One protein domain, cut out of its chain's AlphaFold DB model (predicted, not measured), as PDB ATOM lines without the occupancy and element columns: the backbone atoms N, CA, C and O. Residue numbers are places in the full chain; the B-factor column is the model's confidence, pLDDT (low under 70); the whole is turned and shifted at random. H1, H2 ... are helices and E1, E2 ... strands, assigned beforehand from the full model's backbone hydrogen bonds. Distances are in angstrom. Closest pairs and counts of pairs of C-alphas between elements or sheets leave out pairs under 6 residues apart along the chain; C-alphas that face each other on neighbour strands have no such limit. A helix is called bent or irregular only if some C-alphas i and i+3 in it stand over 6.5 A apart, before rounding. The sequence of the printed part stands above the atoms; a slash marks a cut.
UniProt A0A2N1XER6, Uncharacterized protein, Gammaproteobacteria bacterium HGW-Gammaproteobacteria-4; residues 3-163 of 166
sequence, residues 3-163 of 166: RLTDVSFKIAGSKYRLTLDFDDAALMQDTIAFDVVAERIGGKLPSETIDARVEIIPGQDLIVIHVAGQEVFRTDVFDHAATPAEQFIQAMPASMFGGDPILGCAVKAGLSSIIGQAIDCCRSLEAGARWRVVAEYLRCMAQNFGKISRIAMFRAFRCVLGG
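Overview. This is residues 3 to 163 of the 166 residues of an uncharacterized protein of Gammaproteobacteria bacterium HGW-Gammaproteobacteria-4 (UniProt A0A2N1XER6). A long, twisted sheet of six strands makes one layer, and the helix H4 runs along one of its faces with the arm H5b packed beside it on that face. The short helices H2 and H3 pack on H4, and the arm H5a crosses it near its last residues. The printed part has 161 residues, with named elements in the order E1 E2 H1 E3 E4 E5 E6 H2 H3 H4 H5; the sheet, in order E1 to E6, is all antiparallel, and the class is mixed. The whole is compact, with a radius of gyration of the C-alphas of 15.5 A, and elongated, spanning 53 by 30 by 26 A.

Arrangement. E1, residues 3 to 11, and E2, residues 14 to 23, are a hairpin; N 7 and O 18 are within hydrogen-bond range at 2.9 A. H1, residues 26 to 29, only grazes the sheet. E3, residues 32 to 41, is antiparallel to E2, with N 19 and O 37 at 2.8 A. E3, E4 of residues 48 to 57, E5 of residues 62 to 67 and E6 of residues 70 to 76 form a meander, each strand the antiparallel neighbour of the one before; N 36 and O 52 are 2.7 A apart, N 55 and O 64 2.8 A, N 65 and O 73 2.9 A. H2, residues 85 to 91, and H3, residues 94 to 97, only graze the sheet. The hub, H4, residues 101 to 124, is on the sheet; its closest C-alphas to E3 are Leu 103 and Ala 38, 5.6 A. With residues 108 to 116 alone it touches H2, opposite ways at a shallow tilt of 26 degrees, closest at the C-alphas of Ser 112 and Glu 86, 5.6 A. With residues 101 to 108 alone it touches H3. H5, residues 134 to 162, was assigned by its hydrogen bonds as one helix but is bent: C-alphas 143 and 146 are 7.4 A apart. Its arms H5a, residues 134 to 143, and H5b, residues 146 to 162, stand at a steep tilt of 62 degrees. H5a touches residues 117 to 122 of H4 alone, closest at the C-alphas of Cys 140 and Cys 121, 5.8 A. H5b touches H4, opposite ways at 36 degrees, only just steep; the closest C-alphas are Ala 156 and Ala 106, 4.9 A. H4 and H5b are on the same face, giving two layers, helices on one face of a sheet. Every O i to N i+4 pair is within range in H2, H4 and H5a, and 12 of 13 in H5b; H1 and H3 are too short for one.

Along the chain. E1 begins at C-alpha 3, (-2.902, 37.842, -34.754). E2, E3 and E4 measure 28.4, 28.5 and 29.9 A from first to last C-alpha, and H4 34.1 A. H5b, 23.7 A, ends at C-alpha 162, (-3.174, 25.348, -59.718).

Size, cuts and confidence. The C-alphas farthest apart, of Lys 44 and Gly 128, are 53.9 A apart. The printed part has no cut and no long link. Mean pLDDT of the printed part is 84.1; residues 80 to 84 and 162 to 163 are under 70.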
ATOM      1  N   ARG A   3      -2.513  38.647 -33.593       79.00
ATOM      2  CA  ARG A   3      -2.902  37.842 -34.754       79.00
ATOM      3  C   ARG A   3      -3.269  38.723 -35.936       79.00
ATOM      4  O   ARG A   3      -4.231  39.487 -35.864       79.00
ATOM      5  N   LEU A   4      -2.523  38.594 -37.029       77.94
ATOM      6  CA  LEU A   4      -2.758  39.354 -38.257       77.94
ATOM      7  C   LEU A   4      -3.803  38.682 -39.133       77.94
ATOM      8  O   LEU A   4      -4.606  39.351 -39.784       77.94
ATOM      9  N   THR A   5      -3.770  37.354 -39.215       81.69
ATOM     10  CA  THR A   5      -4.663  36.582 -40.078       81.69
ATOM     11  C   THR A   5      -4.833  35.161 -39.550       81.69
ATOM     12  O   THR A   5      -3.872  34.524 -39.136       81.69
ATOM     13  N   ASP A   6      -6.068  34.662 -39.601       88.94
ATOM     14  CA  ASP A   6      -6.440  33.268 -39.340       88.94
ATOM     15  C   ASP A   6      -7.355  32.819 -40.477       88.94
ATOM     16  O   ASP A   6      -8.517  33.228 -40.553       88.94
ATOM     17  N   VAL A   7      -6.825  32.035 -41.408       86.75
ATOM     18  CA  VAL A   7      -7.607  31.517 -42.531       86.75
ATOM     19  C   VAL A   7      -7.683  30.015 -42.394       86.75
ATOM     20  O   VAL A   7      -6.670  29.345 -42.240       86.75
ATOM     21  N   SER A   8      -8.890  29.463 -42.504       89.25
ATOM     22  CA  SER A   8      -9.069  28.016 -42.573       89.25
ATOM     23  C   SER A   8      -9.823  27.611 -43.828       89.25
ATOM     24  O   SER A   8     -10.782  28.269 -44.231       89.25
ATOM     25  N   PHE A   9      -9.381  26.525 -44.447       87.75
ATOM     26  CA  PHE A   9      -9.949  25.974 -45.673       87.75
ATOM     27  C   PHE A   9      -9.980  24.445 -45.599       87.75
ATOM     28  O   PHE A   9      -9.346  23.838 -44.739       87.75
ATOM     29  N   LYS A  10     -10.776  23.798 -46.453       89.25
ATOM     30  CA  LYS A  10     -10.887  22.333 -46.504       89.25
ATOM     31  C   LYS A  10     -10.486  21.833 -47.883       89.25
ATOM     32  O   LYS A  10     -11.016  22.322 -48.874       89.25
ATOM     33  N   ILE A  11      -9.601  20.840 -47.932       86.75
ATOM     34  CA  ILE A  11      -9.147  20.190 -49.170       86.75
ATOM     35  C   ILE A  11      -9.109  18.686 -48.928       86.75
ATOM     36  O   ILE A  11      -8.605  18.236 -47.902       86.75
ATOM     37  N   ALA A  12      -9.663  17.908 -49.861       84.75
ATOM     38  CA  ALA A  12      -9.662  16.441 -49.814       84.75
ATOM     39  C   ALA A  12     -10.165  15.834 -48.478       84.75
ATOM     40  O   ALA A  12      -9.745  14.756 -48.066       84.75
ATOM     41  N   GLY A  13     -11.081  16.527 -47.789       85.94
ATOM     42  CA  GLY A  13     -11.632  16.097 -46.497       85.94
ATOM     43  C   GLY A  13     -10.777  16.442 -45.271       85.94
ATOM     44  O   GLY A  13     -11.250  16.258 -44.151       85.94
ATOM     45  N   SER A  14      -9.577  16.991 -45.457       90.31
ATOM     46  CA  SER A  14      -8.744  17.546 -44.385       90.31
ATOM     47  C   SER A  14      -9.004  19.046 -44.234       90.31
ATOM     48  O   SER A  14      -9.291  19.744 -45.212       90.31
ATOM     49  N   LYS A  15      -8.939  19.558 -42.999       92.50
ATOM     50  CA  LYS A  15      -9.016  20.997 -42.726       92.50
ATOM     51  C   LYS A  15      -7.601  21.537 -42.580       92.50
ATOM     52  O   LYS A  15      -6.810  20.972 -41.839       92.50
ATOM     53  N   TYR A  16      -7.321  22.640 -43.247       91.62
ATOM     54  CA  TYR A  16      -6.067  23.364 -43.155       91.62
ATOM     55  C   TYR A  16      -6.321  24.720 -42.514       91.62
ATOM     56  O   TYR A  16      -7.394  25.310 -42.690       91.62
ATOM     57  N   ARG A  17      -5.347  25.201 -41.755       93.25
ATOM     58  CA  ARG A  17      -5.325  26.530 -41.160       93.25
ATOM     59  C   ARG A  17      -3.994  27.183 -41.506       93.25
ATOM     60  O   ARG A  17      -2.961  26.545 -41.390       93.25
ATOM     61  N   LEU A  18      -4.043  28.434 -41.938       92.12
ATOM     62  CA  LEU A  18      -2.892  29.309 -42.090       92.12
ATOM     63  C   LEU A  18      -3.067  30.466 -41.111       92.12
ATOM     64  O   LEU A  18      -4.064  31.193 -41.172       92.12
ATOM     65  N   THR A  19      -2.099  30.628 -40.226       93.19
ATOM     66  CA  THR A  19      -2.043  31.701 -39.244       93.19
ATOM     67  C   THR A  19      -0.826  32.568 -39.530       93.19
ATOM     68  O   THR A  19       0.262  32.062 -39.793       93.19
ATOM     69  N   LEU A  20      -1.045  33.881 -39.534       90.81
ATOM     70  CA  LEU A  20       0.003  34.891 -39.622       90.81
ATOM     71  C   LEU A  20      -0.076  35.701 -38.335       90.81
ATOM     72  O   LEU A  20      -1.089  36.368 -38.093       90.81
ATOM     73  N   ASP A  21       0.966  35.628 -37.526       91.31
ATOM     74  CA  ASP A  21       1.058  36.314 -36.246       91.31
ATOM     75  C   ASP A  21       2.211  37.318 -36.279       91.31
ATOM     76  O   ASP A  21       3.212  37.151 -36.975       91.31
ATOM     77  N   PHE A  22       2.029  38.413 -35.554       88.88
ATOM     78  CA  PHE A  22       3.051  39.419 -35.344       88.88
ATOM     79  C   PHE A  22       3.625  39.286 -33.934       88.88
ATOM     80  O   PHE A  22       2.873  39.325 -32.945       88.88
ATOM     81  N   ASP A  23       4.947  39.152 -33.856       88.31
ATOM     82  CA  ASP A  23       5.679  39.041 -32.601       88.31
ATOM     83  C   ASP A  23       6.009  40.438 -32.061       88.31
ATOM     84  O   ASP A  23       6.962  41.113 -32.455       88.31
ATOM     85  N   ASP A  24       5.168  40.881 -31.134       81.56
ATOM     86  CA  ASP A  24       5.305  42.136 -30.407       81.56
ATOM     87  C   ASP A  24       6.498  42.145 -29.444       81.56
ATOM     88  O   ASP A  24       6.986  43.224 -29.107       81.56
ATOM     89  N   ALA A  25       6.998  40.981 -29.017       80.56
ATOM     90  CA  ALA A  25       8.183  40.903 -28.170       80.56
ATOM     91  C   ALA A  25       9.462  41.189 -28.969       80.56
ATOM     92  O   ALA A  25      10.365  41.852 -28.454       80.56
ATOM     93  N   ALA A  26       9.513  40.771 -30.238       76.31
ATOM     94  CA  ALA A  26      10.636  41.063 -31.132       76.31
ATOM     95  C   ALA A  26      10.850  42.573 -31.327       76.31
ATOM     96  O   ALA A  26      11.990  43.035 -31.419       76.31
ATOM     97  N   LEU A  27       9.771  43.367 -31.276       77.19
ATOM     98  CA  LEU A  27       9.857  44.826 -31.379       77.19
ATOM     99  C   LEU A  27      10.705  45.477 -30.297       77.19
ATOM    100  O   LEU A  27      11.291  46.529 -30.538       77.19
ATOM    101  N   MET A  28      10.778  44.872 -29.111       75.12
ATOM    102  CA  MET A  28      11.612  45.394 -28.028       75.12
ATOM    103  C   MET A  28      13.112  45.258 -28.327       75.12
ATOM    104  O   MET A  28      13.924  45.843 -27.617       75.12
ATOM    105  N   GLN A  29      13.476  44.497 -29.362       81.56
ATOM    106  CA  GLN A  29      14.844  44.231 -29.802       81.56
ATOM    107  C   GLN A  29      15.142  44.861 -31.174       81.56
ATOM    108  O   GLN A  29      15.966  44.340 -31.924       81.56
ATOM    109  N   ASP A  30      14.425  45.930 -31.543       83.31
ATOM    110  CA  ASP A  30      14.537  46.602 -32.851       83.31
ATOM    111  C   ASP A  30      14.373  45.648 -34.051       83.31
ATOM    112  O   ASP A  30      14.860  45.907 -35.153       83.31
ATOM    113  N   THR A  31      13.667  44.537 -33.835       88.44
ATOM    114  CA  THR A  31      13.433  43.488 -34.825       88.44
ATOM    115  C   THR A  31      11.938  43.346 -35.052       88.44
ATOM    116  O   THR A  31      11.128  43.395 -34.133       88.44
ATOM    117  N   ILE A  32      11.540  43.195 -36.305       88.56
ATOM    118  CA  ILE A  32      10.144  43.044 -36.691       88.56
ATOM    119  C   ILE A  32       9.987  41.606 -37.149       88.56
ATOM    120  O   ILE A  32      10.473  41.250 -38.219       88.56
ATOM    121  N   ALA A  33       9.333  40.789 -36.328       92.25
ATOM    122  CA  ALA A  33       9.172  39.374 -36.608       92.25
ATOM    123  C   ALA A  33       7.710  39.001 -36.871       92.25
ATOM    124  O   ALA A  33       6.781  39.489 -36.219       92.25
ATOM    125  N   PHE A  34       7.528  38.133 -37.860       91.88
ATOM    126  CA  PHE A  34       6.244  37.572 -38.243       91.88
ATOM    127  C   PHE A  34       6.347  36.056 -38.266       91.88
ATOM    128  O   PHE A  34       7.223  35.514 -38.940       91.88
ATOM    129  N   ASP A  35       5.414  35.394 -37.600       93.94
ATOM    130  CA  ASP A  35       5.312  33.943 -37.599       93.94
ATOM    131  C   ASP A  35       4.219  33.515 -38.589       93.94
ATOM    132  O   ASP A  35       3.127  34.089 -38.660       93.94
ATOM    133  N   VAL A  36       4.536  32.511 -39.397       93.94
ATOM    134  CA  VAL A  36       3.689  31.903 -40.419       93.94
ATOM    135  C   VAL A  36       3.529  30.438 -40.063       93.94
ATOM    136  O   VAL A  36       4.428  29.628 -40.279       93.94
ATOM    137  N   VAL A  37       2.354  30.091 -39.554       94.25
ATOM    138  CA  VAL A  37       2.051  28.729 -39.125       94.25
ATOM    139  C   VAL A  37       0.999  28.142 -40.050       94.25
ATOM    140  O   VAL A  37      -0.100  28.683 -40.181       94.25
ATOM    141  N   ALA A  38       1.319  27.026 -40.698       93.88
ATOM    142  CA  ALA A  38       0.352  26.237 -41.446       93.88
ATOM    143  C   ALA A  38       0.094  24.915 -40.726       93.88
ATOM    144  O   ALA A  38       1.019  24.162 -40.443       93.88
ATOM    145  N   GLU A  39      -1.172  24.606 -40.474       94.44
ATOM    146  CA  GLU A  39      -1.597  23.404 -39.761       94.44
ATOM    147  C   GLU A  39      -2.599  22.606 -40.588       94.44
ATOM    148  O   GLU A  39      -3.556  23.156 -41.140       94.44
ATOM    149  N   ARG A  40      -2.448  21.283 -40.608       93.56
ATOM    150  CA  ARG A  40      -3.489  20.339 -41.013       93.56
ATOM    151  C   ARG A  40      -4.167  19.819 -39.750       93.56
ATOM    152  O   ARG A  40      -3.543  19.157 -38.928       93.56
ATOM    153  N   ILE A  41      -5.456  20.107 -39.604       90.81
ATOM    154  CA  ILE A  41      -6.274  19.758 -38.440       90.81
ATOM    155  C   ILE A  41      -7.289  18.685 -38.848       90.81
ATOM    156  O   ILE A  41      -8.338  18.977 -39.429       90.81
ATOM    157  N   GLY A  42      -6.990  17.434 -38.496       83.00
ATOM    158  CA  GLY A  42      -7.869  16.287 -38.728       83.00
ATOM    159  C   GLY A  42      -8.031  15.888 -40.200       83.00
ATOM    160  O   GLY A  42      -7.348  16.385 -41.094       83.00
ATOM    161  N   GLY A  43      -8.969  14.970 -40.450       82.12
ATOM    162  CA  GLY A  43      -9.167  14.338 -41.755       82.12
ATOM    163  C   GLY A  43      -8.636  12.905 -41.775       82.12
ATOM    164  O   GLY A  43      -8.635  12.225 -40.752       82.12
ATOM    165  N   LYS A  44      -8.228  12.431 -42.959       81.44
ATOM    166  CA  LYS A  44      -7.681  11.071 -43.146       81.44
ATOM    167  C   LYS A  44      -6.188  10.964 -42.823       81.44
ATOM    168  O   LYS A  44      -5.706   9.867 -42.570       81.44
ATOM    169  N   LEU A  45      -5.472  12.084 -42.884       84.25
ATOM    170  CA  LEU A  45      -4.041  12.171 -42.603       84.25
ATOM    171  C   LEU A  45      -3.815  12.662 -41.166       84.25
ATOM    172  O   LEU A  45      -4.682  13.362 -40.632       84.25
ATOM    173  N   PRO A  46      -2.676  12.319 -40.537       88.69
ATOM    174  CA  PRO A  46      -2.341  12.817 -39.208       88.69
ATOM    175  C   PRO A  46      -2.236  14.344 -39.207       88.69
ATOM    176  O   PRO A  46      -1.901  14.959 -40.226       88.69
ATOM    177  N   SER A  47      -2.517  14.958 -38.060       91.88
ATOM    178  CA  SER A  47      -2.274  16.387 -37.892       91.88
ATOM    179  C   SER A  47      -0.791  16.691 -38.076       91.88
ATOM    180  O   SER A  47       0.066  15.911 -37.663       91.88
ATOM    181  N   GLU A  48      -0.505  17.809 -38.721       93.12
ATOM    182  CA  GLU A  48       0.849  18.230 -39.062       93.12
ATOM    183  C   GLU A  48       0.901  19.752 -39.063       93.12
ATOM    184  O   GLU A  48      -0.061  20.395 -39.485       93.12
ATOM    185  N   THR A  49       2.012  20.307 -38.590       93.50
ATOM    186  CA  THR A  49       2.218  21.749 -38.477       93.50
ATOM    187  C   THR A  49       3.576  22.097 -39.058       93.50
ATOM    188  O   THR A  49       4.569  21.448 -38.735       93.50
ATOM    189  N   ILE A  50       3.607  23.131 -39.892       92.69
ATOM    190  CA  ILE A  50       4.826  23.755 -40.388       92.69
ATOM    191  C   ILE A  50       4.858  25.181 -39.851       92.69
ATOM    192  O   ILE A  50       3.881  25.921 -39.984       92.69
ATOM    193  N   ASP A  51       5.990  25.541 -39.264       93.88
ATOM    194  CA  ASP A  51       6.273  26.867 -38.737       93.88
ATOM    195  C   ASP A  51       7.387  27.513 -39.564       93.88
ATOM    196  O   ASP A  51       8.413  26.884 -39.859       93.88
ATOM    197  N   ALA A  52       7.168  28.760 -39.959       93.62
ATOM    198  CA  ALA A  52       8.194  29.605 -40.533       93.62
ATOM    199  C   ALA A  52       8.116  31.005 -39.936       93.62
ATOM    200  O   ALA A  52       7.036  31.511 -39.657       93.62
ATOM    201  N   ARG A  53       9.261  31.665 -39.816       93.94
ATOM    202  CA  ARG A  53       9.385  32.998 -39.236       93.94
ATOM    203  C   ARG A  53      10.147  33.907 -40.181       93.94
ATOM    204  O   ARG A  53      11.146  33.505 -40.772       93.94
ATOM    205  N   VAL A  54       9.670  35.134 -40.332       92.62
ATOM    206  CA  VAL A  54      10.370  36.200 -41.051       92.62
ATOM    207  C   VAL A  54      10.802  37.234 -40.041       92.62
ATOM    208  O   VAL A  54       9.956  37.785 -39.343       92.62
ATOM    209  N   GLU A  55      12.090  37.532 -40.011       92.88
ATOM    210  CA  GLU A  55      12.653  38.614 -39.218       92.88
ATOM    211  C   GLU A  55      13.152  39.711 -40.145       92.88
ATOM    212  O   GLU A  55      13.876  39.468 -41.110       92.88
ATOM    213  N   ILE A  56      12.743  40.937 -39.858       89.31
ATOM    214  CA  ILE A  56      13.185  42.136 -40.552       89.31
ATOM    215  C   ILE A  56      13.932  42.957 -39.519       89.31
ATOM    216  O   ILE A  56      13.376  43.274 -38.466       89.31
ATOM    217  N   ILE A  57      15.184  43.288 -39.813       89.88
ATOM    218  CA  ILE A  57      16.086  43.990 -38.901       89.88
ATOM    219  C   ILE A  57      16.404  45.349 -39.530       89.88
ATOM    220  O   ILE A  57      17.378  45.461 -40.283       89.88
ATOM    221  N   PRO A  58      15.602  46.401 -39.262       84.31
ATOM    222  CA  PRO A  58      15.737  47.659 -39.981       84.31
ATOM    223  C   PRO A  58      17.074  48.359 -39.750       84.31
ATOM    224  O   PRO A  58      17.570  49.044 -40.633       84.31
ATOM    225  N   GLY A  59      17.689  48.172 -38.578       83.19
ATOM    226  CA  GLY A  59      19.004  48.745 -38.277       83.19
ATOM    227  C   GLY A  59      20.166  48.118 -39.056       83.19
ATOM    228  O   GLY A  59      21.248  48.700 -39.083       83.19
ATOM    229  N   GLN A  60      19.960  46.945 -39.658       87.06
ATOM    230  CA  GLN A  60      20.973  46.230 -40.441       87.06
ATOM    231  C   GLN A  60      20.589  46.104 -41.914       87.06
ATOM    232  O   GLN A  60      21.344  45.512 -42.673       87.06
ATOM    233  N   ASP A  61      19.429  46.631 -42.306       86.25
ATOM    234  CA  ASP A  61      18.893  46.501 -43.655       86.25
ATOM    235  C   ASP A  61      18.709  45.015 -44.063       86.25
ATOM    236  O   ASP A  61      18.811  44.670 -45.230       86.25
ATOM    237  N   LEU A  62      18.396  44.117 -43.110       89.19
ATOM    238  CA  LEU A  62      18.329  42.660 -43.337       89.19
ATOM    239  C   LEU A  62      16.916  42.072 -43.247       89.19
ATOM    240  O   LEU A  62      16.109  42.471 -42.405       89.19
ATOM    241  N   ILE A  63      16.674  41.043 -44.063       89.12
ATOM    242  CA  ILE A  63      15.571  40.084 -43.938       89.12
ATOM    243  C   ILE A  63      16.164  38.692 -43.727       89.12
ATOM    244  O   ILE A  63      17.012  38.245 -44.505       89.12
ATOM    245  N   VAL A  64      15.678  37.993 -42.706       91.88
ATOM    246  CA  VAL A  64      16.043  36.613 -42.382       91.88
ATOM    247  C   VAL A  64      14.781  35.759 -42.381       91.88
ATOM    248  O   VAL A  64      13.738  36.170 -41.873       91.88
ATOM    249  N   ILE A  65      14.853  34.577 -42.988       91.38
ATOM    250  CA  ILE A  65      13.758  33.608 -43.016       91.38
ATOM    251  C   ILE A  65      14.213  32.363 -42.274       91.38
ATOM    252  O   ILE A  65      15.218  31.741 -42.632       91.38
ATOM    253  N   HIS A  66      13.419  31.972 -41.287       92.62
ATOM    254  CA  HIS A  66      13.562  30.722 -40.573       92.62
ATOM    255  C   HIS A  66      12.431  29.773 -40.956       92.62
ATOM    256  O   HIS A  66      11.280  30.183 -41.072       92.62
ATOM    257  N   VAL A  67      12.745  28.496 -41.127       90.06
ATOM    258  CA  VAL A  67      11.762  27.423 -41.309       90.06
ATOM    259  C   VAL A  67      12.095  26.337 -40.302       90.06
ATOM    260  O   VAL A  67      13.250  25.928 -40.201       90.06
ATOM    261  N   ALA A  68      11.105  25.907 -39.516       87.50
ATOM    262  CA  ALA A  68      11.296  24.948 -38.427       87.50
ATOM    263  C   ALA A  68      12.455  25.333 -37.474       87.50
ATOM    264  O   ALA A  68      13.227  24.486 -37.024       87.50
ATOM    265  N   GLY A  69      12.604  26.634 -37.197       87.31
ATOM    266  CA  GLY A  69      13.657  27.180 -36.334       87.31
ATOM    267  C   GLY A  69      15.062  27.238 -36.952       87.31
ATOM    268  O   GLY A  69      15.993  27.669 -36.276       87.31
ATOM    269  N   GLN A  70      15.245  26.840 -38.214       89.81
ATOM    270  CA  GLN A  70      16.525  26.936 -38.921       89.81
ATOM    271  C   GLN A  70      16.524  28.125 -39.881       89.81
ATOM    272  O   GLN A  70      15.571  28.297 -40.633       89.81
ATOM    273  N   GLU A  71      17.587  28.937 -39.878       91.88
ATOM    274  CA  GLU A  71      17.796  29.975 -40.898       91.88
ATOM    275  C   GLU A  71      17.991  29.305 -42.264       91.88
ATOM    276  O   GLU A  71      18.942  28.549 -42.463       91.88
ATOM    277  N   VAL A  72      17.078  29.573 -43.196       89.38
ATOM    278  CA  VAL A  72      17.126  29.032 -44.566       89.38
ATOM    279  C   VAL A  72      17.509  30.089 -45.593       89.38
ATOM    280  O   VAL A  72      17.923  29.753 -46.701       89.38
ATOM    281  N   PHE A  73      17.352  31.366 -45.245       88.31
ATOM    282  CA  PHE A  73      17.637  32.473 -46.143       88.31
ATOM    283  C   PHE A  73      17.934  33.751 -45.379       88.31
ATOM    284  O   PHE A  73      17.287  34.059 -44.379       88.31
ATOM    285  N   ARG A  74      18.868  34.528 -45.920       89.75
ATOM    286  CA  ARG A  74      19.245  35.840 -45.421       89.75
ATOM    287  C   ARG A  74      19.614  36.728 -46.597       89.75
ATOM    288  O   ARG A  74      20.421  36.333 -47.433       89.75
ATOM    289  N   THR A  75      19.044  37.924 -46.643       86.81
ATOM    290  CA  THR A  75      19.357  38.922 -47.670       86.81
ATOM    291  C   THR A  75      19.271  40.330 -47.110       86.81
ATOM    292  O   THR A  75      18.583  40.574 -46.119       86.81
ATOM    293  N   ASP A  76      19.940  41.258 -47.780       84.94
ATOM    294  CA  ASP A  76      19.711  42.685 -47.598       84.94
ATOM    295  C   ASP A  76      18.396  43.100 -48.294       84.94
ATOM    296  O   ASP A  76      18.033  42.556 -49.342       84.94
ATOM    297  N   VAL A  77      17.655  44.023 -47.680       75.88
ATOM    298  CA  VAL A  77      16.371  44.571 -48.143       75.88
ATOM    299  C   VAL A  77      16.529  45.350 -49.453       75.88
ATOM    300  O   VAL A  77      15.616  45.338 -50.285       75.88
ATOM    301  N   PHE A  78      17.658  46.040 -49.630       71.69
ATOM    302  CA  PHE A  78      17.917  46.967 -50.737       71.69
ATOM    303  C   PHE A  78      18.972  46.464 -51.715       71.69
ATOM    304  O   PHE A  78      19.304  47.178 -52.664       71.69
ATOM    305  N   ASP A  79      19.490  45.250 -51.537       70.12
ATOM    306  CA  ASP A  79      20.407  44.684 -52.516       70.12
ATOM    307  C   ASP A  79      19.663  44.385 -53.829       70.12
ATOM    308  O   ASP A  79      19.040  43.343 -54.028       70.12
ATOM    309  N   HIS A  80      19.727  45.354 -54.743       58.31
ATOM    310  CA  HIS A  80      19.170  45.290 -56.090       58.31
ATOM    311  C   HIS A  80      19.890  44.281 -56.998       58.31
ATOM    312  O   HIS A  80      19.387  43.995 -58.088       58.31
ATOM    313  N   ALA A  81      21.060  43.776 -56.590       52.53
ATOM    314  CA  ALA A  81      21.790  42.725 -57.290       52.53
ATOM    315  C   ALA A  81      21.453  41.322 -56.753       52.53
ATOM    316  O   ALA A  81      21.629  40.340 -57.479       52.53
ATOM    317  N   ALA A  82      20.936  41.217 -55.524       54.50
ATOM    318  CA  ALA A  82      20.450  39.966 -54.959       54.50
ATOM    319  C   ALA A  82      19.121  39.542 -55.597       54.50
ATOM    320  O   ALA A  82      18.277  40.354 -55.979       54.50
ATOM    321  N   THR A  83      18.917  38.227 -55.697       58.81
ATOM    322  CA  THR A  83      17.615  37.657 -56.045       58.81
ATOM    323  C   THR A  83      16.596  38.183 -55.028       58.81
ATOM    324  O   THR A  83      16.773  37.915 -53.838       58.81
ATOM    325  N   PRO A  84      15.556  38.937 -55.442       69.06
ATOM    326  CA  PRO A  84      14.567  39.473 -54.515       69.06
ATOM    327  C   PRO A  84      14.077  38.355 -53.598       69.06
ATOM    328  O   PRO A  84      13.775  37.268 -54.090       69.06
ATOM    329  N   ALA A  85      13.982  38.596 -52.288       71.00
ATOM    330  CA  ALA A  85      13.546  37.580 -51.322       71.00
ATOM    331  C   ALA A  85      12.253  36.859 -51.765       71.00
ATOM    332  O   ALA A  85      12.083  35.660 -51.553       71.00
ATOM    333  N   GLU A  86      11.367  37.568 -52.473       70.56
ATOM    334  CA  GLU A  86      10.186  36.988 -53.116       70.56
ATOM    335  C   GLU A  86      10.502  35.931 -54.182       70.56
ATOM    336  O   GLU A  86       9.849  34.891 -54.203       70.56
ATOM    337  N   GLN A  87      11.476  36.176 -55.065       76.38
ATOM    338  CA  GLN A  87      11.909  35.216 -56.082       76.38
ATOM    339  C   GLN A  87      12.555  33.990 -55.439       76.38
ATOM    340  O   GLN A  87      12.279  32.875 -55.872       76.38
ATOM    341  N   PHE A  88      13.343  34.176 -54.374       80.19
ATOM    342  CA  PHE A  88      13.891  33.054 -53.614       80.19
ATOM    343  C   PHE A  88      12.767  32.182 -53.035       80.19
ATOM    344  O   PHE A  88      12.744  30.974 -53.254       80.19
ATOM    345  N   ILE A  89      11.765  32.793 -52.392       79.88
ATOM    346  CA  ILE A  89      10.605  32.056 -51.867       79.88
ATOM    347  C   ILE A  89       9.822  31.366 -52.974       79.88
ATOM    348  O   ILE A  89       9.390  30.230 -52.798       79.88
ATOM    349  N   GLN A  90       9.639  32.023 -54.118       78.19
ATOM    350  CA  GLN A  90       8.961  31.434 -55.270       78.19
ATOM    351  C   GLN A  90       9.730  30.251 -55.862       78.19
ATOM    352  O   GLN A  90       9.085  29.299 -56.296       78.19
ATOM    353  N   ALA A  91      11.060  30.274 -55.819       80.50
ATOM    354  CA  ALA A  91      11.912  29.178 -56.266       80.50
ATOM    355  C   ALA A  91      12.018  28.028 -55.250       80.50
ATOM    356  O   ALA A  91      12.393  26.923 -55.633       80.50
ATOM    357  N   MET A  92      11.680  28.248 -53.970       79.31
ATOM    358  CA  MET A  92      11.677  27.168 -52.980       79.31
ATOM    359  C   MET A  92      10.585  26.139 -53.313       79.31
ATOM    360  O   MET A  92       9.399  26.507 -53.380       79.31
ATOM    361  N   PRO A  93      10.941  24.855 -53.502       75.62
ATOM    362  CA  PRO A  93       9.951  23.814 -53.721       75.62
ATOM    363  C   PRO A  93       9.153  23.598 -52.431       75.62
ATOM    364  O   PRO A  93       9.695  23.693 -51.329       75.62
ATOM    365  N   ALA A  94       7.856  23.299 -52.546       77.81
ATOM    366  CA  ALA A  94       6.991  23.115 -51.373       77.81
ATOM    367  C   ALA A  94       7.495  21.994 -50.441       77.81
ATOM    368  O   ALA A  94       7.324  22.070 -49.227       77.81
ATOM    369  N   SER A  95       8.177  20.994 -51.005       75.06
ATOM    370  CA  SER A  95       8.826  19.899 -50.280       75.06
ATOM    371  C   SER A  95       9.966  20.345 -49.356       75.06
ATOM    372  O   SER A  95      10.259  19.640 -48.392       75.06
ATOM    373  N   MET A  96      10.579  21.513 -49.589       78.12
ATOM    374  CA  MET A  96      11.650  22.053 -48.738       78.12
ATOM    375  C   MET A  96      11.147  22.442 -47.342       78.12
ATOM    376  O   MET A  96      11.915  22.407 -46.386       78.12
ATOM    377  N   PHE A  97       9.856  22.751 -47.205       79.69
ATOM    378  CA  PHE A  97       9.230  23.029 -45.910       79.69
ATOM    379  C   PHE A  97       8.931  21.751 -45.102       79.69
ATOM    380  O   PHE A  97       8.523  21.837 -43.946       79.69
ATOM    381  N   GLY A  98       9.170  20.573 -45.693       72.75
ATOM    382  CA  GLY A  98       8.822  19.276 -45.125       72.75
ATOM    383  C   GLY A  98       7.323  18.978 -45.211       72.75
ATOM    384  O   GLY A  98       6.491  19.875 -45.309       72.75
ATOM    385  N   GLY A  99       6.971  17.693 -45.174       81.25
ATOM    386  CA  GLY A  99       5.584  17.287 -44.953       81.25
ATOM    387  C   GLY A  99       4.644  17.390 -46.154       81.25
ATOM    388  O   GLY A  99       4.998  17.068 -47.290       81.25
ATOM    389  N   ASP A 100       3.399  17.780 -45.872       86.75
ATOM    390  CA  ASP A 100       2.325  17.964 -46.853       86.75
ATOM    391  C   ASP A 100       2.622  19.105 -47.848       86.75
ATOM    392  O   ASP A 100       2.761  20.259 -47.425       86.75
ATOM    393  N   PRO A 101       2.603  18.847 -49.170       87.75
ATOM    394  CA  PRO A 101       2.738  19.891 -50.186       87.75
ATOM    395  C   PRO A 101       1.745  21.051 -50.023       87.75
ATOM    396  O   PRO A 101       2.084  22.197 -50.317       87.75
ATOM    397  N   ILE A 102       0.532  20.788 -49.518       89.38
ATOM    398  CA  ILE A 102      -0.481  21.820 -49.249       89.38
ATOM    399  C   ILE A 102      -0.018  22.757 -48.130       89.38
ATOM    400  O   ILE A 102      -0.218  23.970 -48.226       89.38
ATOM    401  N   LEU A 103       0.609  22.215 -47.082       91.12
ATOM    402  CA  LEU A 103       1.155  23.017 -45.989       91.12
ATOM    403  C   LEU A 103       2.356  23.833 -46.469       91.12
ATOM    404  O   LEU A 103       2.386  25.038 -46.229       91.12
ATOM    405  N   GLY A 104       3.273  23.224 -47.229       90.44
ATOM    406  CA  GLY A 104       4.397  23.940 -47.843       90.44
ATOM    407  C   GLY A 104       3.932  25.092 -48.743       90.44
ATOM    408  O   GLY A 104       4.414  26.218 -48.622       90.44
ATOM    409  N   CYS A 105       2.913  24.856 -49.574       89.06
ATOM    410  CA  CYS A 105       2.238  25.889 -50.365       89.06
ATOM    411  C   CYS A 105       1.673  27.029 -49.501       89.06
ATOM    412  O   CYS A 105       1.831  28.205 -49.839       89.06
ATOM    413  N   ALA A 106       0.989  26.696 -48.403       90.25
ATOM    414  CA  ALA A 106       0.376  27.682 -47.519       90.25
ATOM    415  C   ALA A 106       1.431  28.554 -46.819       90.25
ATOM    416  O   ALA A 106       1.295  29.780 -46.813       90.25
ATOM    417  N   VAL A 107       2.506  27.947 -46.306       91.56
ATOM    418  CA  VAL A 107       3.633  28.668 -45.692       91.56
ATOM    419  C   VAL A 107       4.319  29.567 -46.713       91.56
ATOM    420  O   VAL A 107       4.460  30.765 -46.476       91.56
ATOM    421  N   LYS A 108       4.657  29.034 -47.892       90.25
ATOM    422  CA  LYS A 108       5.253  29.793 -49.001       90.25
ATOM    423  C   LYS A 108       4.408  31.014 -49.376       90.25
ATOM    424  O   LYS A 108       4.937  32.114 -49.547       90.25
ATOM    425  N   ALA A 109       3.088  30.846 -49.464       88.56
ATOM    426  CA  ALA A 109       2.162  31.940 -49.738       88.56
ATOM    427  C   ALA A 109       2.139  32.991 -48.615       88.56
ATOM    428  O   ALA A 109       2.120  34.190 -48.913       88.56
ATOM    429  N   GLY A 110       2.169  32.564 -47.349       89.69
ATOM    430  CA  GLY A 110       2.267  33.449 -46.188       89.69
ATOM    431  C   GLY A 110       3.554  34.274 -46.201       89.69
ATOM    432  O   GLY A 110       3.488  35.505 -46.237       89.69
ATOM    433  N   LEU A 111       4.707  33.603 -46.291       90.31
ATOM    434  CA  LEU A 111       6.036  34.220 -46.350       90.31
ATOM    435  C   LEU A 111       6.142  35.230 -47.495       90.31
ATOM    436  O   LEU A 111       6.505  36.384 -47.281       90.31
ATOM    437  N   SER A 112       5.754  34.826 -48.709       88.75
ATOM    438  CA  SER A 112       5.819  35.696 -49.887       88.75
ATOM    439  C   SER A 112       4.910  36.923 -49.759       88.75
ATOM    440  O   SER A 112       5.219  37.977 -50.307       88.75
ATOM    441  N   SER A 113       3.784  36.816 -49.048       88.38
ATOM    442  CA  SER A 113       2.874  37.950 -48.839       88.38
ATOM    443  C   SER A 113       3.409  38.939 -47.805       88.38
ATOM    444  O   SER A 113       3.303  40.146 -48.016       88.38
ATOM    445  N   ILE A 114       4.005  38.441 -46.715       88.81
ATOM    446  CA  ILE A 114       4.665  39.283 -45.708       88.81
ATOM    447  C   ILE A 114       5.853  40.009 -46.331       88.81
ATOM    448  O   ILE A 114       5.934  41.228 -46.234       88.81
ATOM    449  N   ILE A 115       6.742  39.275 -47.003       87.81
ATOM    450  CA  ILE A 115       7.984  39.828 -47.553       87.81
ATOM    451  C   ILE A 115       7.718  40.821 -48.680       87.81
ATOM    452  O   ILE A 115       8.328  41.887 -48.695       87.81
ATOM    453  N   GLY A 116       6.769  40.534 -49.573       86.00
ATOM    454  CA  GLY A 116       6.369  41.495 -50.602       86.00
ATOM    455  C   GLY A 116       5.881  42.807 -49.998       86.00
ATOM    456  O   GLY A 116       6.380  43.881 -50.332       86.00
ATOM    457  N   GLN A 117       4.975  42.725 -49.019       86.56
ATOM    458  CA  GLN A 117       4.455  43.921 -48.362       86.56
ATOM    459  C   GLN A 117       5.523  44.660 -47.545       86.56
ATOM    460  O   GLN A 117       5.510  45.892 -47.489       86.56
ATOM    461  N   ALA A 118       6.439  43.915 -46.934       85.31
ATOM    462  CA  ALA A 118       7.570  44.445 -46.198       85.31
ATOM    463  C   ALA A 118       8.498  45.273 -47.092       85.31
ATOM    464  O   ALA A 118       8.847  46.398 -46.733       85.31
ATOM    465  N   ILE A 119       8.850  44.738 -48.263       84.06
ATOM    466  CA  ILE A 119       9.680  45.419 -49.262       84.06
ATOM    467  C   ILE A 119       8.952  46.651 -49.805       84.06
ATOM    468  O   ILE A 119       9.548  47.725 -49.883       84.06
ATOM    469  N   ASP A 120       7.663  46.533 -50.124       85.62
ATOM    470  CA  ASP A 120       6.854  47.665 -50.583       85.62
ATOM    471  C   ASP A 120       6.813  48.791 -49.540       85.62
ATOM    472  O   ASP A 120       6.956  49.968 -49.881       85.62
ATOM    473  N   CYS A 121       6.677  48.442 -48.257       86.00
ATOM    474  CA  CYS A 121       6.740  49.413 -47.172       86.00
ATOM    475  C   CYS A 121       8.122  50.061 -47.048       86.00
ATOM    476  O   CYS A 121       8.188  51.288 -46.957       86.00
ATOM    477  N   CYS A 122       9.208  49.284 -47.119       83.25
ATOM    478  CA  CYS A 122      10.571  49.820 -47.138       83.25
ATOM    479  C   CYS A 122      10.765  50.825 -48.279       83.25
ATOM    480  O   CYS A 122      11.183  51.950 -48.025       83.25
ATOM    481  N   ARG A 123      10.366  50.471 -49.508       83.69
ATOM    482  CA  ARG A 123      10.451  51.354 -50.686       83.69
ATOM    483  C   ARG A 123       9.623  52.626 -50.521       83.69
ATOM    484  O   ARG A 123      10.082  53.718 -50.836       83.69
ATOM    485  N   SER A 124       8.409  52.519 -49.979       84.81
ATOM    486  CA  SER A 124       7.547  53.688 -49.745       84.81
ATOM    487  C   SER A 124       8.112  54.673 -48.709       84.81
ATOM    488  O   SER A 124       7.783  55.859 -48.738       84.81
ATOM    489  N   LEU A 125       8.968  54.183 -47.807       85.94
ATOM    490  CA  LEU A 125       9.593  54.932 -46.715       85.94
ATOM    491  C   LEU A 125      11.094  55.180 -46.950       85.94
ATOM    492  O   LEU A 125      11.796  55.665 -46.059       85.94
ATOM    493  N   GLU A 126      11.594  54.856 -48.142       81.12
ATOM    494  CA  GLU A 126      12.995  55.029 -48.523       81.12
ATOM    495  C   GLU A 126      13.379  56.514 -48.532       81.12
ATOM    496  O   GLU A 126      14.442  56.901 -48.039       81.12
ATOM    497  N   ALA A 127      12.457  57.368 -48.992       77.69
ATOM    498  CA  ALA A 127      12.605  58.816 -48.963       77.69
ATOM    499  C   ALA A 127      12.777  59.319 -47.516       77.69
ATOM    500  O   ALA A 127      11.824  59.407 -46.738       77.69
ATOM    501  N   GLY A 128      14.019  59.662 -47.161       73.94
ATOM    502  CA  GLY A 128      14.393  60.163 -45.837       73.94
ATOM    503  C   GLY A 128      14.773  59.088 -44.812       73.94
ATOM    504  O   GLY A 128      14.793  59.402 -43.627       73.94
ATOM    505  N   ALA A 129      15.059  57.848 -45.237       78.06
ATOM    506  CA  ALA A 129      15.455  56.732 -44.359       78.06
ATOM    507  C   ALA A 129      14.448  56.427 -43.229       78.06
ATOM    508  O   ALA A 129      14.786  55.850 -42.194       78.06
ATOM    509  N   ARG A 130      13.184  56.796 -43.447       81.00
ATOM    510  CA  ARG A 130      12.070  56.654 -42.502       81.00
ATOM    511  C   ARG A 130      11.740  55.199 -42.194       81.00
ATOM    512  O   ARG A 130      11.252  54.878 -41.119       81.00
ATOM    513  N   TRP A 131      12.079  54.303 -43.111       77.69
ATOM    514  CA  TRP A 131      11.915  52.864 -42.955       77.69
ATOM    515  C   TRP A 131      12.737  52.281 -41.781       77.69
ATOM    516  O   TRP A 131      12.333  51.270 -41.212       77.69
ATOM    517  N   ARG A 132      13.828  52.946 -41.357       80.88
ATOM    518  CA  ARG A 132      14.603  52.578 -40.154       80.88
ATOM    519  C   ARG A 132      13.886  52.928 -38.849       80.88
ATOM    520  O   ARG A 132      14.245  52.423 -37.790       80.88
ATOM    521  N   VAL A 133      12.863  53.782 -38.906       85.44
ATOM    522  CA  VAL A 133      12.009  54.092 -37.759       85.44
ATOM    523  C   VAL A 133      10.934  53.012 -37.662       85.44
ATOM    524  O   VAL A 133       9.922  53.056 -38.365       85.44
ATOM    525  N   VAL A 134      11.136  52.056 -36.748       80.94
ATOM    526  CA  VAL A 134      10.253  50.893 -36.525       80.94
ATOM    527  C   VAL A 134       8.774  51.290 -36.465       80.94
ATOM    528  O   VAL A 134       7.935  50.658 -37.099       80.94
ATOM    529  N   ALA A 135       8.437  52.381 -35.771       83.31
ATOM    530  CA  ALA A 135       7.057  52.852 -35.649       83.31
ATOM    531  C   ALA A 135       6.415  53.244 -36.994       83.31
ATOM    532  O   ALA A 135       5.231  52.980 -37.218       83.31
ATOM    533  N   GLU A 136       7.167  53.869 -37.900       85.81
ATOM    534  CA  GLU A 136       6.655  54.285 -39.209       85.81
ATOM    535  C   GLU A 136       6.536  53.104 -40.161       85.81
ATOM    536  O   GLU A 136       5.535  52.973 -40.871       85.81
ATOM    537  N   TYR A 137       7.511  52.202 -40.101       84.31
ATOM    538  CA  TYR A 137       7.469  50.952 -40.835       84.31
ATOM    539  C   TYR A 137       6.272  50.088 -40.422       84.31
ATOM    540  O   TYR A 137       5.474  49.679 -41.268       84.31
ATOM    541  N   LEU A 138       6.072  49.881 -39.117       83.12
ATOM    542  CA  LEU A 138       4.911  49.159 -38.598       83.12
ATOM    543  C   LEU A 138       3.604  49.840 -38.972       83.12
ATOM    544  O   LEU A 138       2.638  49.159 -39.300       83.12
ATOM    545  N   ARG A 139       3.556  51.176 -38.958       86.62
ATOM    546  CA  ARG A 139       2.375  51.916 -39.408       86.62
ATOM    547  C   ARG A 139       2.070  51.630 -40.880       86.62
ATOM    548  O   ARG A 139       0.903  51.425 -41.211       86.62
ATOM    549  N   CYS A 140       3.085  51.580 -41.743       87.50
ATOM    550  CA  CYS A 140       2.912  51.184 -43.141       87.50
ATOM    551  C   CYS A 140       2.408  49.738 -43.265       87.50
ATOM    552  O   CYS A 140       1.418  49.484 -43.957       87.50
ATOM    553  N   MET A 141       3.036  48.796 -42.557       84.31
ATOM    554  CA  MET A 141       2.632  47.386 -42.569       84.31
ATOM    555  C   MET A 141       1.193  47.215 -42.076       84.31
ATOM    556  O   MET A 141       0.386  46.548 -42.727       84.31
ATOM    557  N   ALA A 142       0.829  47.907 -40.997       83.56
ATOM    558  CA  ALA A 142      -0.494  47.840 -40.394       83.56
ATOM    559  C   ALA A 142      -1.606  48.327 -41.325       83.56
ATOM    560  O   ALA A 142      -2.666  47.706 -41.411       83.56
ATOM    561  N   GLN A 143      -1.349  49.390 -42.090       86.94
ATOM    562  CA  GLN A 143      -2.282  49.879 -43.109       86.94
ATOM    563  C   GLN A 143      -2.491  48.878 -44.253       86.94
ATOM    564  O   GLN A 143      -3.513  48.930 -44.940       86.94
ATOM    565  N   ASN A 144      -1.553  47.949 -44.446       85.38
ATOM    566  CA  ASN A 144      -1.599  46.955 -45.508       85.38
ATOM    567  C   ASN A 144      -1.912  45.528 -45.018       85.38
ATOM    568  O   ASN A 144      -2.046  44.637 -45.857       85.38
ATOM    569  N   PHE A 145      -2.148  45.285 -43.720       79.50
ATOM    570  CA  PHE A 145      -2.507  43.946 -43.213       79.50
ATOM    571  C   PHE A 145      -3.739  43.349 -43.902       79.50
ATOM    572  O   PHE A 145      -3.751  42.169 -44.256       79.50
ATOM    573  N   GLY A 146      -4.749  44.173 -44.196       78.19
ATOM    574  CA  GLY A 146      -5.922  43.723 -44.948       78.19
ATOM    575  C   GLY A 146      -5.591  43.244 -46.370       78.19
ATOM    576  O   GLY A 146      -6.278  42.365 -46.892       78.19
ATOM    577  N   LYS A 147      -4.540  43.790 -46.997       82.06
ATOM    578  CA  LYS A 147      -4.041  43.328 -48.300       82.06
ATOM    579  C   LYS A 147      -3.213  42.055 -48.151       82.06
ATOM    580  O   LYS A 147      -3.461  41.120 -48.907       82.06
ATOM    581  N   ILE A 148      -2.322  41.988 -47.153       80.00
ATOM    582  CA  ILE A 148      -1.507  40.797 -46.849       80.00
ATOM    583  C   ILE A 148      -2.403  39.566 -46.711       80.00
ATOM    584  O   ILE A 148      -2.176  38.567 -47.385       80.00
ATOM    585  N   SER A 149      -3.472  39.669 -45.917       78.25
ATOM    586  CA  SER A 149      -4.416  38.573 -45.688       78.25
ATOM    587  C   SER A 149      -5.050  38.050 -46.986       78.25
ATOM    588  O   SER A 149      -5.060  36.846 -47.253       78.25
ATOM    589  N   ARG A 150      -5.528  38.958 -47.851       81.62
ATOM    590  CA  ARG A 150      -6.153  38.588 -49.134       81.62
ATOM    591  C   ARG A 150      -5.152  37.986 -50.113       81.62
ATOM    592  O   ARG A 150      -5.485  37.013 -50.783       81.62
ATOM    593  N   ILE A 151      -3.951  38.558 -50.204       83.06
ATOM    594  CA  ILE A 151      -2.894  38.072 -51.097       83.06
ATOM    595  C   ILE A 151      -2.431  36.685 -50.643       83.06
ATOM    596  O   ILE A 151      -2.362  35.781 -51.474       83.06
ATOM    597  N   ALA A 152      -2.206  36.490 -49.341       80.88
ATOM    598  CA  ALA A 152      -1.822  35.202 -48.771       80.88
ATOM    599  C   ALA A 152      -2.880  34.134 -49.055       80.88
ATOM    600  O   ALA A 152      -2.553  33.060 -49.555       80.88
ATOM    601  N   MET A 153      -4.160  34.451 -48.831       80.19
ATOM    602  CA  MET A 153      -5.263  33.535 -49.121       80.19
ATOM    603  C   MET A 153      -5.349  33.186 -50.611       80.19
ATOM    604  O   MET A 153      -5.463  32.011 -50.959       80.19
ATOM    605  N   PHE A 154      -5.264  34.180 -51.501       83.12
ATOM    606  CA  PHE A 154      -5.325  33.958 -52.945       83.12
ATOM    607  C   PHE A 154      -4.139  33.127 -53.449       83.12
ATOM    608  O   PHE A 154      -4.330  32.182 -54.211       83.12
ATOM    609  N   ARG A 155      -2.917  33.437 -52.995       82.00
ATOM    610  CA  ARG A 155      -1.704  32.689 -53.349       82.00
ATOM    611  C   ARG A 155      -1.748  31.258 -52.819       82.00
ATOM    612  O   ARG A 155      -1.436  30.345 -53.577       82.00
ATOM    613  N   ALA A 156      -2.195  31.049 -51.578       80.62
ATOM    614  CA  ALA A 156      -2.351  29.713 -51.003       80.62
ATOM    615  C   ALA A 156      -3.367  28.888 -51.805       80.62
ATOM    616  O   ALA A 156      -3.083  27.761 -52.201       80.62
ATOM    617  N   PHE A 157      -4.521  29.477 -52.127       82.12
ATOM    618  CA  PHE A 157      -5.551  28.821 -52.929       82.12
ATOM    619  C   PHE A 157      -5.059  28.481 -54.343       82.12
ATOM    620  O   PHE A 157      -5.297  27.375 -54.826       82.12
ATOM    621  N   ARG A 158      -4.327  29.399 -54.988       82.06
ATOM    622  CA  ARG A 158      -3.737  29.177 -56.314       82.06
ATOM    623  C   ARG A 158      -2.661  28.091 -56.290       82.06
ATOM    624  O   ARG A 158      -2.647  27.277 -57.198       82.06
ATOM    625  N   CYS A 159      -1.813  28.042 -55.264       80.50
ATOM    626  CA  CYS A 159      -0.794  26.996 -55.116       80.50
ATOM    627  C   CYS A 159      -1.445  25.612 -54.969       80.50
ATOM    628  O   CYS A 159      -1.092  24.672 -55.671       80.50
ATOM    629  N   VAL A 160      -2.481  25.521 -54.130       79.00
ATOM    630  CA  VAL A 160      -3.228  24.280 -53.893       79.00
ATOM    631  C   VAL A 160      -3.985  23.797 -55.132       79.00
ATOM    632  O   VAL A 160      -3.969  22.605 -55.424       79.00
ATOM    633  N   LEU A 161      -4.714  24.683 -55.820       77.50
ATOM    634  CA  LEU A 161      -5.583  24.286 -56.936       77.50
ATOM    635  C   LEU A 161      -4.892  24.298 -58.296       77.50
ATOM    636  O   LEU A 161      -5.298  23.563 -59.190       77.50
ATOM    637  N   GLY A 162      -3.904  25.172 -58.469       66.44
ATOM    638  CA  GLY A 162      -3.174  25.348 -59.718       66.44
ATOM    639  C   GLY A 162      -2.086  24.305 -59.935       66.44
ATOM    640  O   GLY A 162      -1.645  24.147 -61.066       66.44
ATOM    641  N   GLY A 163      -1.674  23.581 -58.888       56.25
ATOM    642  CA  GLY A 163      -0.623  22.573 -59.006       56.25
ATOM    643  C   GLY A 163       0.753  23.157 -59.331       56.25
ATOM    644  O   GLY A 163       1.574  22.430 -59.878       56.25
TER     645      GLY A 163